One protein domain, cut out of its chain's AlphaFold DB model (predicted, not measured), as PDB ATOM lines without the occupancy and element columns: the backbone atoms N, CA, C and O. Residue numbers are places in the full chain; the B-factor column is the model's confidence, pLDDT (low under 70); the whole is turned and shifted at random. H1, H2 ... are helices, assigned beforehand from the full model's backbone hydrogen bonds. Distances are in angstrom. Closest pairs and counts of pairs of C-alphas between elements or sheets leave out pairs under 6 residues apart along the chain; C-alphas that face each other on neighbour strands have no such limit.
ATOM      1  N   GLU A   4     385.489 301.986 311.901       97.19
ATOM      2  CA  GLU A   4     384.165 301.828 311.296       97.19
ATOM      3  C   GLU A   4     383.119 301.418 312.342       97.19
ATOM      4  O   GLU A   4     382.040 302.006 312.420       97.19
ATOM      5  N   GLU A   5     383.462 300.459 313.209       98.00
ATOM      6  CA  GLU A   5     382.601 300.031 314.316       98.00
ATOM      7  C   GLU A   5     382.341 301.174 315.300       98.00
ATOM      8  O   GLU A   5     381.211 301.350 315.758       98.00
ATOM      9  N   GLN A   6     383.370 301.973 315.607       98.25
ATOM     10  CA  GLN A   6     383.237 303.169 316.441       98.25
ATOM     11  C   GLN A   6     382.293 304.188 315.803       98.25
ATOM     12  O   GLN A   6     381.398 304.700 316.475       98.25
ATOM     13  N   THR A   7     382.439 304.430 314.501       98.25
ATOM     14  CA  THR A   7     381.583 305.354 313.749       98.25
ATOM     15  C   THR A   7     380.113 304.936 313.827       98.25
ATOM     16  O   THR A   7     379.260 305.756 314.174       98.25
ATOM     17  N   LEU A   8     379.814 303.652 313.594       98.00
ATOM     18  CA  LEU A   8     378.459 303.108 313.740       98.00
ATOM     19  C   LEU A   8     377.934 303.259 315.172       98.00
ATOM     20  O   LEU A   8     376.818 303.735 315.377       98.00
ATOM     21  N   ALA A   9     378.734 302.876 316.169       98.25
ATOM     22  CA  ALA A   9     378.338 302.909 317.573       98.25
ATOM     23  C   ALA A   9     378.017 304.329 318.062       98.25
ATOM     24  O   ALA A   9     376.988 304.546 318.703       98.25
ATOM     25  N   LEU A  10     378.857 305.310 317.724       98.31
ATOM     26  CA  LEU A  10     378.648 306.708 318.101       98.31
ATOM     27  C   LEU A  10     377.421 307.306 317.405       98.31
ATOM     28  O   LEU A  10     376.646 308.025 318.041       98.31
ATOM     29  N   ALA A  11     377.205 306.985 316.127       98.25
ATOM     30  CA  ALA A  11     376.036 307.440 315.379       98.25
ATOM     31  C   ALA A  11     374.722 306.861 315.930       98.25
ATOM     32  O   ALA A  11     373.702 307.548 315.929       98.25
ATOM     33  N   LEU A  12     374.762 305.634 316.456       98.38
ATOM     34  CA  LEU A  12     373.633 304.962 317.101       98.38
ATOM     35  C   LEU A  12     373.408 305.388 318.560       98.38
ATOM     36  O   LEU A  12     372.487 304.890 319.202       98.38
ATOM     37  N   SER A  13     374.209 306.304 319.114       98.00
ATOM     38  CA  SER A  13     374.022 306.773 320.492       98.00
ATOM     39  C   SER A  13     372.559 307.181 320.756       98.00
ATOM     40  O   SER A  13     371.963 307.882 319.932       98.00
ATOM     41  N   PRO A  14     371.969 306.847 321.923       97.19
ATOM     42  CA  PRO A  14     370.612 307.281 322.273       97.19
ATOM     43  C   PRO A  14     370.405 308.803 322.337       97.19
ATOM     44  O   PRO A  14     369.270 309.255 322.459       97.19
ATOM     45  N   SER A  15     371.487 309.588 322.288       96.56
ATOM     46  CA  SER A  15     371.441 311.048 322.126       96.56
ATOM     47  C   SER A  15     371.122 311.492 320.690       96.56
ATOM     48  O   SER A  15     370.649 312.606 320.490       96.56
ATOM     49  N   ARG A  16     371.362 310.625 319.698       96.88
ATOM     50  CA  ARG A  16     371.170 310.874 318.262       96.88
ATOM     51  C   ARG A  16     369.976 310.113 317.689       96.88
ATOM     52  O   ARG A  16     369.278 310.638 316.830       96.88
ATOM     53  N   VAL A  17     369.717 308.903 318.185       98.00
ATOM     54  CA  VAL A  17     368.641 308.026 317.701       98.00
ATOM     55  C   VAL A  17     367.566 307.837 318.769       98.00
ATOM     56  O   VAL A  17     367.848 307.508 319.925       98.00
ATOM     57  N   LYS A  18     366.297 307.991 318.375       97.75
ATOM     58  CA  LYS A  18     365.141 307.715 319.233       97.75
ATOM     59  C   LYS A  18     364.801 306.227 319.199       97.75
ATOM     60  O   LYS A  18     364.311 305.698 318.200       97.75
ATOM     61  N   TYR A  19     365.017 305.579 320.337       97.12
ATOM     62  CA  TYR A  19     364.638 304.192 320.594       97.12
ATOM     63  C   TYR A  19     363.317 304.106 321.362       97.12
ATOM     64  O   TYR A  19     363.012 304.979 322.177       97.12
ATOM     65  N   CYS A  20     362.575 303.010 321.180       92.75
ATOM     66  CA  CYS A  20     361.399 302.734 322.004       92.75
ATOM     67  C   CYS A  20     361.794 302.612 323.491       92.75
ATOM     68  O   CYS A  20     362.843 302.017 323.796       92.75
ATOM     69  N   PRO A  21     360.961 303.123 324.419       91.50
ATOM     70  CA  PRO A  21     361.164 302.943 325.853       91.50
ATOM     71  C   PRO A  21     361.352 301.466 326.222       91.50
ATOM     72  O   PRO A  21     360.715 300.586 325.651       91.50
ATOM     73  N   GLY A  22     362.274 301.184 327.145       89.56
ATOM     74  CA  GLY A  22     362.557 299.822 327.619       89.56
ATOM     75  C   GLY A  22     363.302 298.904 326.639       89.56
ATOM     76  O   GLY A  22     363.738 297.831 327.055       89.56
ATOM     77  N   SER A  23     363.513 299.314 325.381       94.56
ATOM     78  CA  SER A  23     364.128 298.449 324.367       94.56
ATOM     79  C   SER A  23     365.563 298.032 324.720       94.56
ATOM     80  O   SER A  23     366.402 298.845 325.117       94.56
ATOM     81  N   ASN A  24     365.873 296.750 324.507       95.88
ATOM     82  CA  ASN A  24     367.239 296.228 324.639       95.88
ATOM     83  C   ASN A  24     368.198 296.877 323.625       95.88
ATOM     84  O   ASN A  24     369.381 297.035 323.908       95.88
ATOM     85  N   GLN A  25     367.665 297.331 322.485       97.44
ATOM     86  CA  GLN A  25     368.396 298.065 321.449       97.44
ATOM     87  C   GLN A  25     369.014 299.353 322.000       97.44
ATOM     88  O   GLN A  25     370.193 299.599 321.775       97.44
ATOM     89  N   LYS A  26     368.254 300.125 322.794       97.38
ATOM     90  CA  LYS A  26     368.756 301.347 323.437       97.38
ATOM     91  C   LYS A  26     369.929 301.058 324.372       97.38
ATOM     92  O   LYS A  26     370.910 301.790 324.361       97.38
ATOM     93  N   ARG A  27     369.820 300.008 325.197       97.25
ATOM     94  CA  ARG A  27     370.871 299.636 326.163       97.25
ATOM     95  C   ARG A  27     372.137 299.187 325.446       97.25
ATOM     96  O   ARG A  27     373.220 299.630 325.800       97.25
ATOM     97  N   PHE A  28     371.978 298.364 324.411       98.12
ATOM     98  CA  PHE A  28     373.084 297.936 323.565       98.12
ATOM     99  C   PHE A  28     373.769 299.121 322.872       98.12
ATOM    100  O   PHE A  28     374.984 299.258 322.954       98.12
ATOM    101  N   ALA A  29     372.998 300.007 322.234       98.06
ATOM    102  CA  ALA A  29     373.534 301.179 321.548       98.06
ATOM    103  C   ALA A  29     374.258 302.134 322.510       98.06
ATOM    104  O   ALA A  29     375.309 302.670 322.168       98.06
ATOM    105  N   LEU A  30     373.737 302.301 323.731       97.88
ATOM    106  CA  LEU A  30     374.406 303.065 324.782       97.88
ATOM    107  C   LEU A  30     375.755 302.446 325.170       97.88
ATOM    108  O   LEU A  30     376.753 303.158 325.181       97.88
ATOM    109  N   ASP A  31     375.792 301.142 325.461       97.75
ATOM    110  CA  ASP A  31     377.027 300.434 325.829       97.75
ATOM    111  C   ASP A  31     378.083 300.533 324.717       97.75
ATOM    112  O   ASP A  31     379.230 300.889 324.978       97.75
ATOM    113  N   MET A  32     377.694 300.307 323.459       98.31
ATOM    114  CA  MET A  32     378.615 300.421 322.324       98.31
ATOM    115  C   MET A  32     379.119 301.853 322.125       98.31
ATOM    116  O   MET A  32     380.310 302.041 321.892       98.31
ATOM    117  N   ALA A  33     378.252 302.863 322.244       98.12
ATOM    118  CA  ALA A  33     378.660 304.263 322.132       98.12
ATOM    119  C   ALA A  33     379.644 304.660 323.247       98.12
ATOM    120  O   ALA A  33     380.628 305.346 322.978       98.12
ATOM    121  N   LEU A  34     379.414 304.197 324.481       97.69
ATOM    122  CA  LEU A  34     380.325 304.431 325.602       97.69
ATOM    123  C   LEU A  34     381.689 303.782 325.356       97.69
ATOM    124  O   LEU A  34     382.709 304.452 325.495       97.69
ATOM    125  N   ARG A  35     381.724 302.517 324.919       97.31
ATOM    126  CA  ARG A  35     382.980 301.834 324.558       97.31
ATOM    127  C   ARG A  35     383.712 302.531 323.417       97.31
ATOM    128  O   ARG A  35     384.920 302.705 323.497       97.31
ATOM    129  N   ALA A  36     382.989 302.966 322.386       97.62
ATOM    130  CA  ALA A  36     383.560 303.683 321.250       97.62
ATOM    131  C   ALA A  36     384.194 305.027 321.639       97.62
ATOM    132  O   ALA A  36     385.103 305.480 320.960       97.62
ATOM    133  N   SER A  37     383.714 305.659 322.715       96.62
ATOM    134  CA  SER A  37     384.245 306.936 323.211       96.62
ATOM    135  C   SER A  37     385.512 306.810 324.068       96.62
ATOM    136  O   SER A  37     386.080 307.826 324.466       96.62
ATOM    137  N   GLN A  38     385.950 305.588 324.381       96.56
ATOM    138  CA  GLN A  38     387.175 305.348 325.144       96.56
ATOM    139  C   GLN A  38     388.419 305.622 324.288       96.56
ATOM    140  O   GLN A  38     388.379 305.478 323.071       96.56
ATOM    141  N   LEU A  39     389.539 305.972 324.933       93.12
ATOM    142  CA  LEU A  39     390.815 306.192 324.237       93.12
ATOM    143  C   LEU A  39     391.299 304.922 323.516       93.12
ATOM    144  O   LEU A  39     391.792 305.000 322.396       93.12
ATOM    145  N   GLU A  40     391.094 303.757 324.139       93.69
ATOM    146  CA  GLU A  40     391.400 302.443 323.567       93.69
ATOM    147  C   GLU A  40     390.163 301.527 323.616       93.69
ATOM    148  O   GLU A  40     389.977 300.755 324.561       93.69
ATOM    149  N   PRO A  41     389.270 301.604 322.613       93.19
ATOM    150  CA  PRO A  41     388.046 300.812 322.588       93.19
ATOM    151  C   PRO A  41     388.321 299.315 322.420       93.19
ATOM    152  O   PRO A  41     388.863 298.871 321.398       93.19
ATOM    153  N   LEU A  42     387.842 298.511 323.371       93.19
ATOM    154  CA  LEU A  42     387.962 297.050 323.329       93.19
ATOM    155  C   LEU A  42     387.393 296.452 322.025       93.19
ATOM    156  O   LEU A  42     386.436 296.986 321.451       93.19
ATOM    157  N   PRO A  43     387.968 295.354 321.501       95.38
ATOM    158  CA  PRO A  43     387.399 294.634 320.362       95.38
ATOM    159  C   PRO A  43     385.992 294.118 320.685       95.38
ATOM    160  O   PRO A  43     385.696 293.739 321.819       95.38
ATOM    161  N   ILE A  44     385.123 294.111 319.674       96.25
ATOM    162  CA  ILE A  44     383.785 293.525 319.773       96.25
ATOM    163  C   ILE A  44     383.739 292.193 319.034       96.25
ATOM    164  O   ILE A  44     384.533 291.911 318.141       96.25
ATOM    165  N   THR A  45     382.788 291.357 319.424       96.56
ATOM    166  CA  THR A  45     382.530 290.079 318.762       96.56
ATOM    167  C   THR A  45     381.879 290.281 317.393       96.56
ATOM    168  O   THR A  45     381.174 291.266 317.161       96.56
ATOM    169  N   VAL A  46     381.998 289.280 316.516       95.19
ATOM    170  CA  VAL A  46     381.319 289.259 315.204       95.19
ATOM    171  C   VAL A  46     379.802 289.447 315.348       95.19
ATOM    172  O   VAL A  46     379.189 290.183 314.578       95.19
ATOM    173  N   LYS A  47     379.189 288.856 316.384       96.12
ATOM    174  CA  LYS A  47     377.753 289.023 316.667       96.12
ATOM    175  C   LYS A  47     377.397 290.469 317.014       96.12
ATOM    176  O   LYS A  47     376.391 290.981 316.532       96.12
ATOM    177  N   GLN A  48     378.213 291.136 317.831       97.69
ATOM    178  CA  GLN A  48     378.010 292.547 318.175       97.69
ATOM    179  C   GLN A  48     378.204 293.453 316.954       97.69
ATOM    180  O   GLN A  48     377.386 294.348 316.749       97.69
ATOM    181  N   ARG A  49     379.215 293.181 316.112       97.69
ATOM    182  CA  ARG A  49     379.415 293.873 314.827       97.69
ATOM    183  C   ARG A  49     378.180 293.738 313.934       97.69
ATOM    184  O   ARG A  49     377.635 294.745 313.491       97.69
ATOM    185  N   GLY A  50     377.684 292.514 313.735       97.50
ATOM    186  CA  GLY A  50     376.473 292.266 312.947       97.50
ATOM    187  C   GLY A  50     375.242 292.979 313.514       97.50
ATOM    188  O   GLY A  50     374.440 293.533 312.763       97.50
ATOM    189  N   TYR A  51     375.115 293.040 314.841       98.06
ATOM    190  CA  TYR A  51     374.004 293.738 315.478       98.06
ATOM    191  C   TYR A  51     374.095 295.266 315.353       98.06
ATOM    192  O   TYR A  51     373.072 295.905 315.108       98.06
ATOM    193  N   LEU A  52     375.292 295.858 315.444       97.50
ATOM    194  CA  LEU A  52     375.517 297.284 315.163       97.50
ATOM    195  C   LEU A  52     375.099 297.642 313.734       97.50
ATOM    196  O   LEU A  52     374.327 298.579 313.540       97.50
ATOM    197  N   VAL A  53     375.555 296.858 312.755       98.31
ATOM    198  CA  VAL A  53     375.196 297.037 311.342       98.31
ATOM    199  C   VAL A  53     373.679 296.948 311.157       98.31
ATOM    200  O   VAL A  53     373.068 297.847 310.580       98.31
ATOM    201  N   ALA A  54     373.039 295.919 311.718       98.12
ATOM    202  CA  ALA A  54     371.589 295.758 311.634       98.12
ATOM    203  C   ALA A  54     370.820 296.931 312.272       98.12
ATOM    204  O   ALA A  54     369.790 297.351 311.744       98.12
ATOM    205  N   LEU A  55     371.303 297.482 313.392       98.00
ATOM    206  CA  LEU A  55     370.691 298.651 314.024       98.00
ATOM    207  C   LEU A  55     370.859 299.919 313.187       98.00
ATOM    208  O   LEU A  55     369.889 300.663 313.058       98.00
ATOM    209  N   ALA A  56     372.032 300.153 312.596       98.31
ATOM    210  CA  ALA A  56     372.257 301.301 311.720       98.31
ATOM    211  C   ALA A  56     371.286 301.295 310.532       98.31
ATOM    212  O   ALA A  56     370.636 302.303 310.265       98.31
ATOM    213  N   LEU A  57     371.086 300.133 309.905       98.00
ATOM    214  CA  LEU A  57     370.127 299.967 308.808       98.00
ATOM    215  C   LEU A  57     368.670 300.092 309.280       98.00
ATOM    216  O   LEU A  57     367.850 300.740 308.630       98.00
ATOM    217  N   ARG A  58     368.327 299.537 310.451       97.81
ATOM    218  CA  ARG A  58     366.978 299.663 311.034       97.81
ATOM    219  C   ARG A  58     366.604 301.117 311.316       97.81
ATOM    220  O   ARG A  58     365.453 301.507 311.122       97.81
ATOM    221  N   TYR A  59     367.562 301.902 311.796       98.06
ATOM    222  CA  TYR A  59     367.385 303.300 312.176       98.06
ATOM    223  C   TYR A  59     367.898 304.279 311.114       98.06
ATOM    224  O   TYR A  59     368.051 305.457 311.418       98.06
ATOM    225  N   GLN A  60     368.079 303.835 309.865       98.12
ATOM    226  CA  GLN A  60     368.697 304.608 308.778       98.12
ATOM    227  C   GLN A  60     368.103 306.009 308.554       98.12
ATOM    228  O   GLN A  60     368.811 306.927 308.179       98.12
ATOM    229  N   ARG A  61     366.813 306.217 308.854       98.19
ATOM    230  CA  ARG A  61     366.156 307.537 308.742       98.19
ATOM    231  C   ARG A  61     366.580 308.548 309.817       98.19
ATOM    232  O   ARG A  61     366.238 309.718 309.712       98.19
ATOM    233  N   GLN A  62     367.233 308.091 310.882       98.12
ATOM    234  CA  GLN A  62     367.705 308.903 312.012       98.12
ATOM    235  C   GLN A  62     369.238 308.974 312.073       98.12
ATOM    236  O   GLN A  62     369.793 309.615 312.961       98.12
ATOM    237  N   VAL A  63     369.918 308.284 311.162       97.19
ATOM    238  CA  VAL A  63     371.370 308.126 311.125       97.19
ATOM    239  C   VAL A  63     371.890 308.866 309.883       97.19
ATOM    240  O   VAL A  63     371.194 308.872 308.869       97.19
ATOM    241  N   PRO A  64     373.071 309.514 309.926       98.06
ATOM    242  CA  PRO A  64     373.630 310.167 308.741       98.06
ATOM    243  C   PRO A  64     373.809 309.192 307.571       98.06
ATOM    244  O   PRO A  64     374.254 308.066 307.782       98.06
ATOM    245  N   GLU A  65     373.531 309.641 306.345       98.00
ATOM    246  CA  GLU A  65     373.588 308.812 305.127       98.00
ATOM    247  C   GLU A  65     374.937 308.096 304.961       98.00
ATOM    248  O   GLU A  65     374.967 306.880 304.818       98.00
ATOM    249  N   ALA A  66     376.054 308.802 305.157       98.19
ATOM    250  CA  ALA A  66     377.393 308.209 305.088       98.19
ATOM    251  C   ALA A  66     377.608 307.033 306.069       98.19
ATOM    252  O   ALA A  66     378.390 306.121 305.805       98.19
ATOM    253  N   VAL A  67     376.916 307.036 307.213       98.19
ATOM    254  CA  VAL A  67     376.970 305.939 308.192       98.19
ATOM    255  C   VAL A  67     376.075 304.774 307.756       98.19
ATOM    256  O   VAL A  67     376.406 303.616 308.014       98.19
ATOM    257  N   VAL A  68     374.962 305.060 307.078       98.44
ATOM    258  CA  VAL A  68     374.105 304.035 306.464       98.44
ATOM    259  C   VAL A  68     374.861 303.329 305.340       98.44
ATOM    260  O   VAL A  68     374.915 302.103 305.343       98.44
ATOM    261  N   ASP A  69     375.534 304.075 304.462       98.38
ATOM    262  CA  ASP A  69     376.364 303.519 303.388       98.38
ATOM    263  C   ASP A  69     377.481 302.625 303.934       98.38
ATOM    264  O   ASP A  69     377.707 301.514 303.441       98.38
ATOM    265  N   LEU A  70     378.142 303.075 305.008       98.19
ATOM    266  CA  LEU A  70     379.126 302.278 305.737       98.19
ATOM    267  C   LEU A  70     378.515 300.963 306.243       98.19
ATOM    268  O   LEU A  70     379.080 299.893 306.010       98.19
ATOM    269  N   ALA A  71     377.348 301.019 306.890       98.06
ATOM    270  CA  ALA A  71     376.652 299.829 307.375       98.06
ATOM    271  C   ALA A  71     376.280 298.874 306.228       98.06
ATOM    272  O   ALA A  71     376.487 297.665 306.343       98.06
ATOM    273  N   THR A  72     375.778 299.397 305.107       98.12
ATOM    274  CA  THR A  72     375.436 298.608 303.916       98.12
ATOM    275  C   THR A  72     376.660 297.917 303.323       98.12
ATOM    276  O   THR A  72     376.575 296.744 302.953       98.12
ATOM    277  N   ARG A  73     377.813 298.595 303.255       97.75
ATOM    278  CA  ARG A  73     379.066 297.971 302.812       97.75
ATOM    279  C   ARG A  73     379.502 296.856 303.762       97.75
ATOM    280  O   ARG A  73     379.721 295.737 303.308       97.75
ATOM    281  N   MET A  74     379.542 297.125 305.067       96.69
ATOM    282  CA  MET A  74     379.931 296.128 306.074       96.69
ATOM    283  C   MET A  74     378.999 294.907 306.085       96.69
ATOM    284  O   MET A  74     379.448 293.790 306.335       96.69
ATOM    285  N   GLN A  75     377.703 295.096 305.805       96.31
ATOM    286  CA  GLN A  75     376.751 293.992 305.675       96.31
ATOM    287  C   GLN A  75     377.089 293.080 304.489       96.31
ATOM    288  O   GLN A  75     377.019 291.862 304.632       96.31
ATOM    289  N   LYS A  76     377.455 293.661 303.337       93.25
ATOM    290  CA  LYS A  76     377.838 292.912 302.130       93.25
ATOM    291  C   LYS A  76     379.138 292.134 302.332       93.25
ATOM    292  O   LYS A  76     379.209 290.978 301.940       93.25
ATOM    293  N   GLU A  77     380.129 292.741 302.983       89.06
ATOM    294  CA  GLU A  77     381.397 292.079 303.324       89.06
ATOM    295  C   GLU A  77     381.165 290.834 304.194       89.06
ATOM    296  O   GLU A  77     381.699 289.772 303.905       89.06
ATOM    297  N   GLY A  78     380.294 290.929 305.205       77.12
ATOM    298  CA  GLY A  78     379.968 289.795 306.077       77.12
ATOM    299  C   GLY A  78     379.117 288.690 305.432       77.12
ATOM    300  O   GLY A  78     378.923 287.651 306.057       77.12
ATOM    301  N   GLN A  79     378.589 288.904 304.223       62.56
ATOM    302  CA  GLN A  79     377.846 287.897 303.450       62.56
ATOM    303  C   GLN A  79     378.732 287.138 302.450       62.56
ATOM    304  O   GLN A  79     378.279 286.135 301.908       62.56
ATOM    305  N   GLY A  80     379.966 287.596 302.204       57.31
ATOM    306  CA  GLY A  80     380.908 286.965 301.269       57.31
ATOM    307  C   GLY A  80     381.725 285.802 301.848       57.31
ATOM    308  O   GLY A  80     382.409 285.127 301.089       57.31
ATOM    309  N   ASP A  81     381.639 285.566 303.160       49.31
ATOM    310  CA  ASP A  81     382.367 284.508 303.886       49.31
ATOM    311  C   ASP A  81     381.496 283.258 304.177       49.31
ATOM    312  O   ASP A  81     381.796 282.496 305.099       49.31
TER     313      ASP A  81
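This is residues 4 to 81 of the 82 residues of an uncharacterized protein of Rubrivivax sp (UniProt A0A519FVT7). Three helices of 13 residues, H2, H3 and H4, stand one after the other in an arc, and the short first helix H1 sits in the hollow of that arc, touching each of the three. H3 and H4 make a helical hairpin on one side of H1, while H2 crosses H1 on another side, and a long loop of residues 12 to 23 joins H1 to H2. The printed part has 78 residues with four named helices, in the order H1, H2, H3, H4, and no named strand; its class is all helix. It is compact and rounded, with a radius of gyration of the C-alphas of 11.8 A and spans of 35 by 30 by 21 A.

Find C-alpha 24 at (367.239, 296.228, 324.639); from there H2, residues 24 to 36, runs 18.3 A to C-alpha 36 at (383.560, 303.683, 321.250). Look next at residues 46 to 58, which are H3, 18.2 A long. H4, residues 65 to 77, covers 18.6 A and ends at C-alpha 77 at (381.397, 292.079, 303.324). Go back to C-alpha 4 at (384.165, 301.828, 311.296) for H1, residues 4 to 11, 10.7 A from first to last C-alpha.

Start at H1, the hub, which touches three helices. It touches H2 at a steep tilt of 61 degrees, opposite ways; their closest C-alphas, those of Leu 10 and Ala 33, are 4.7 A apart. Leu 8 has the closest C-alpha of H1 to both other helices. It is 6.7 A from that of Leu 52 in H3, which H1 touches at a steep tilt of 46 degrees, the same way. It is 6.4 A from that of Val 67 in H4, which touches H1 with residues 67 to 71 alone, at a steep tilt of 39 degrees, opposite ways. H3 and H4 touch as a helical hairpin, opposite ways at a steep tilt of 43 degrees, with the C-alphas of Val 53 and Ala 71 closest at 5.1 A. H2 and H3 are close but not clearly touching: their closest C-alphas, those of Ala 29 and Leu 52, are 7.7 A apart. H2 and H4 are apart. The packing is mostly crossed, with no touching pair at a shallow tilt. In H1, H2, H3 and H4 every O i to N i+4 pair is within hydrogen-bond range.

The two C-alphas farthest apart are those of Pro 21 and Asp 81, at 35.7 A. The printed part has no cut. The link from H1 to H2, 12 residues, is long; those from H2 to H3, 9 residues, and from H3 to H4, 6 residues, are short. Look in the B-factor column: the mean pLDDT of the printed part is 95.1, and residues 79 to 81 are under 70.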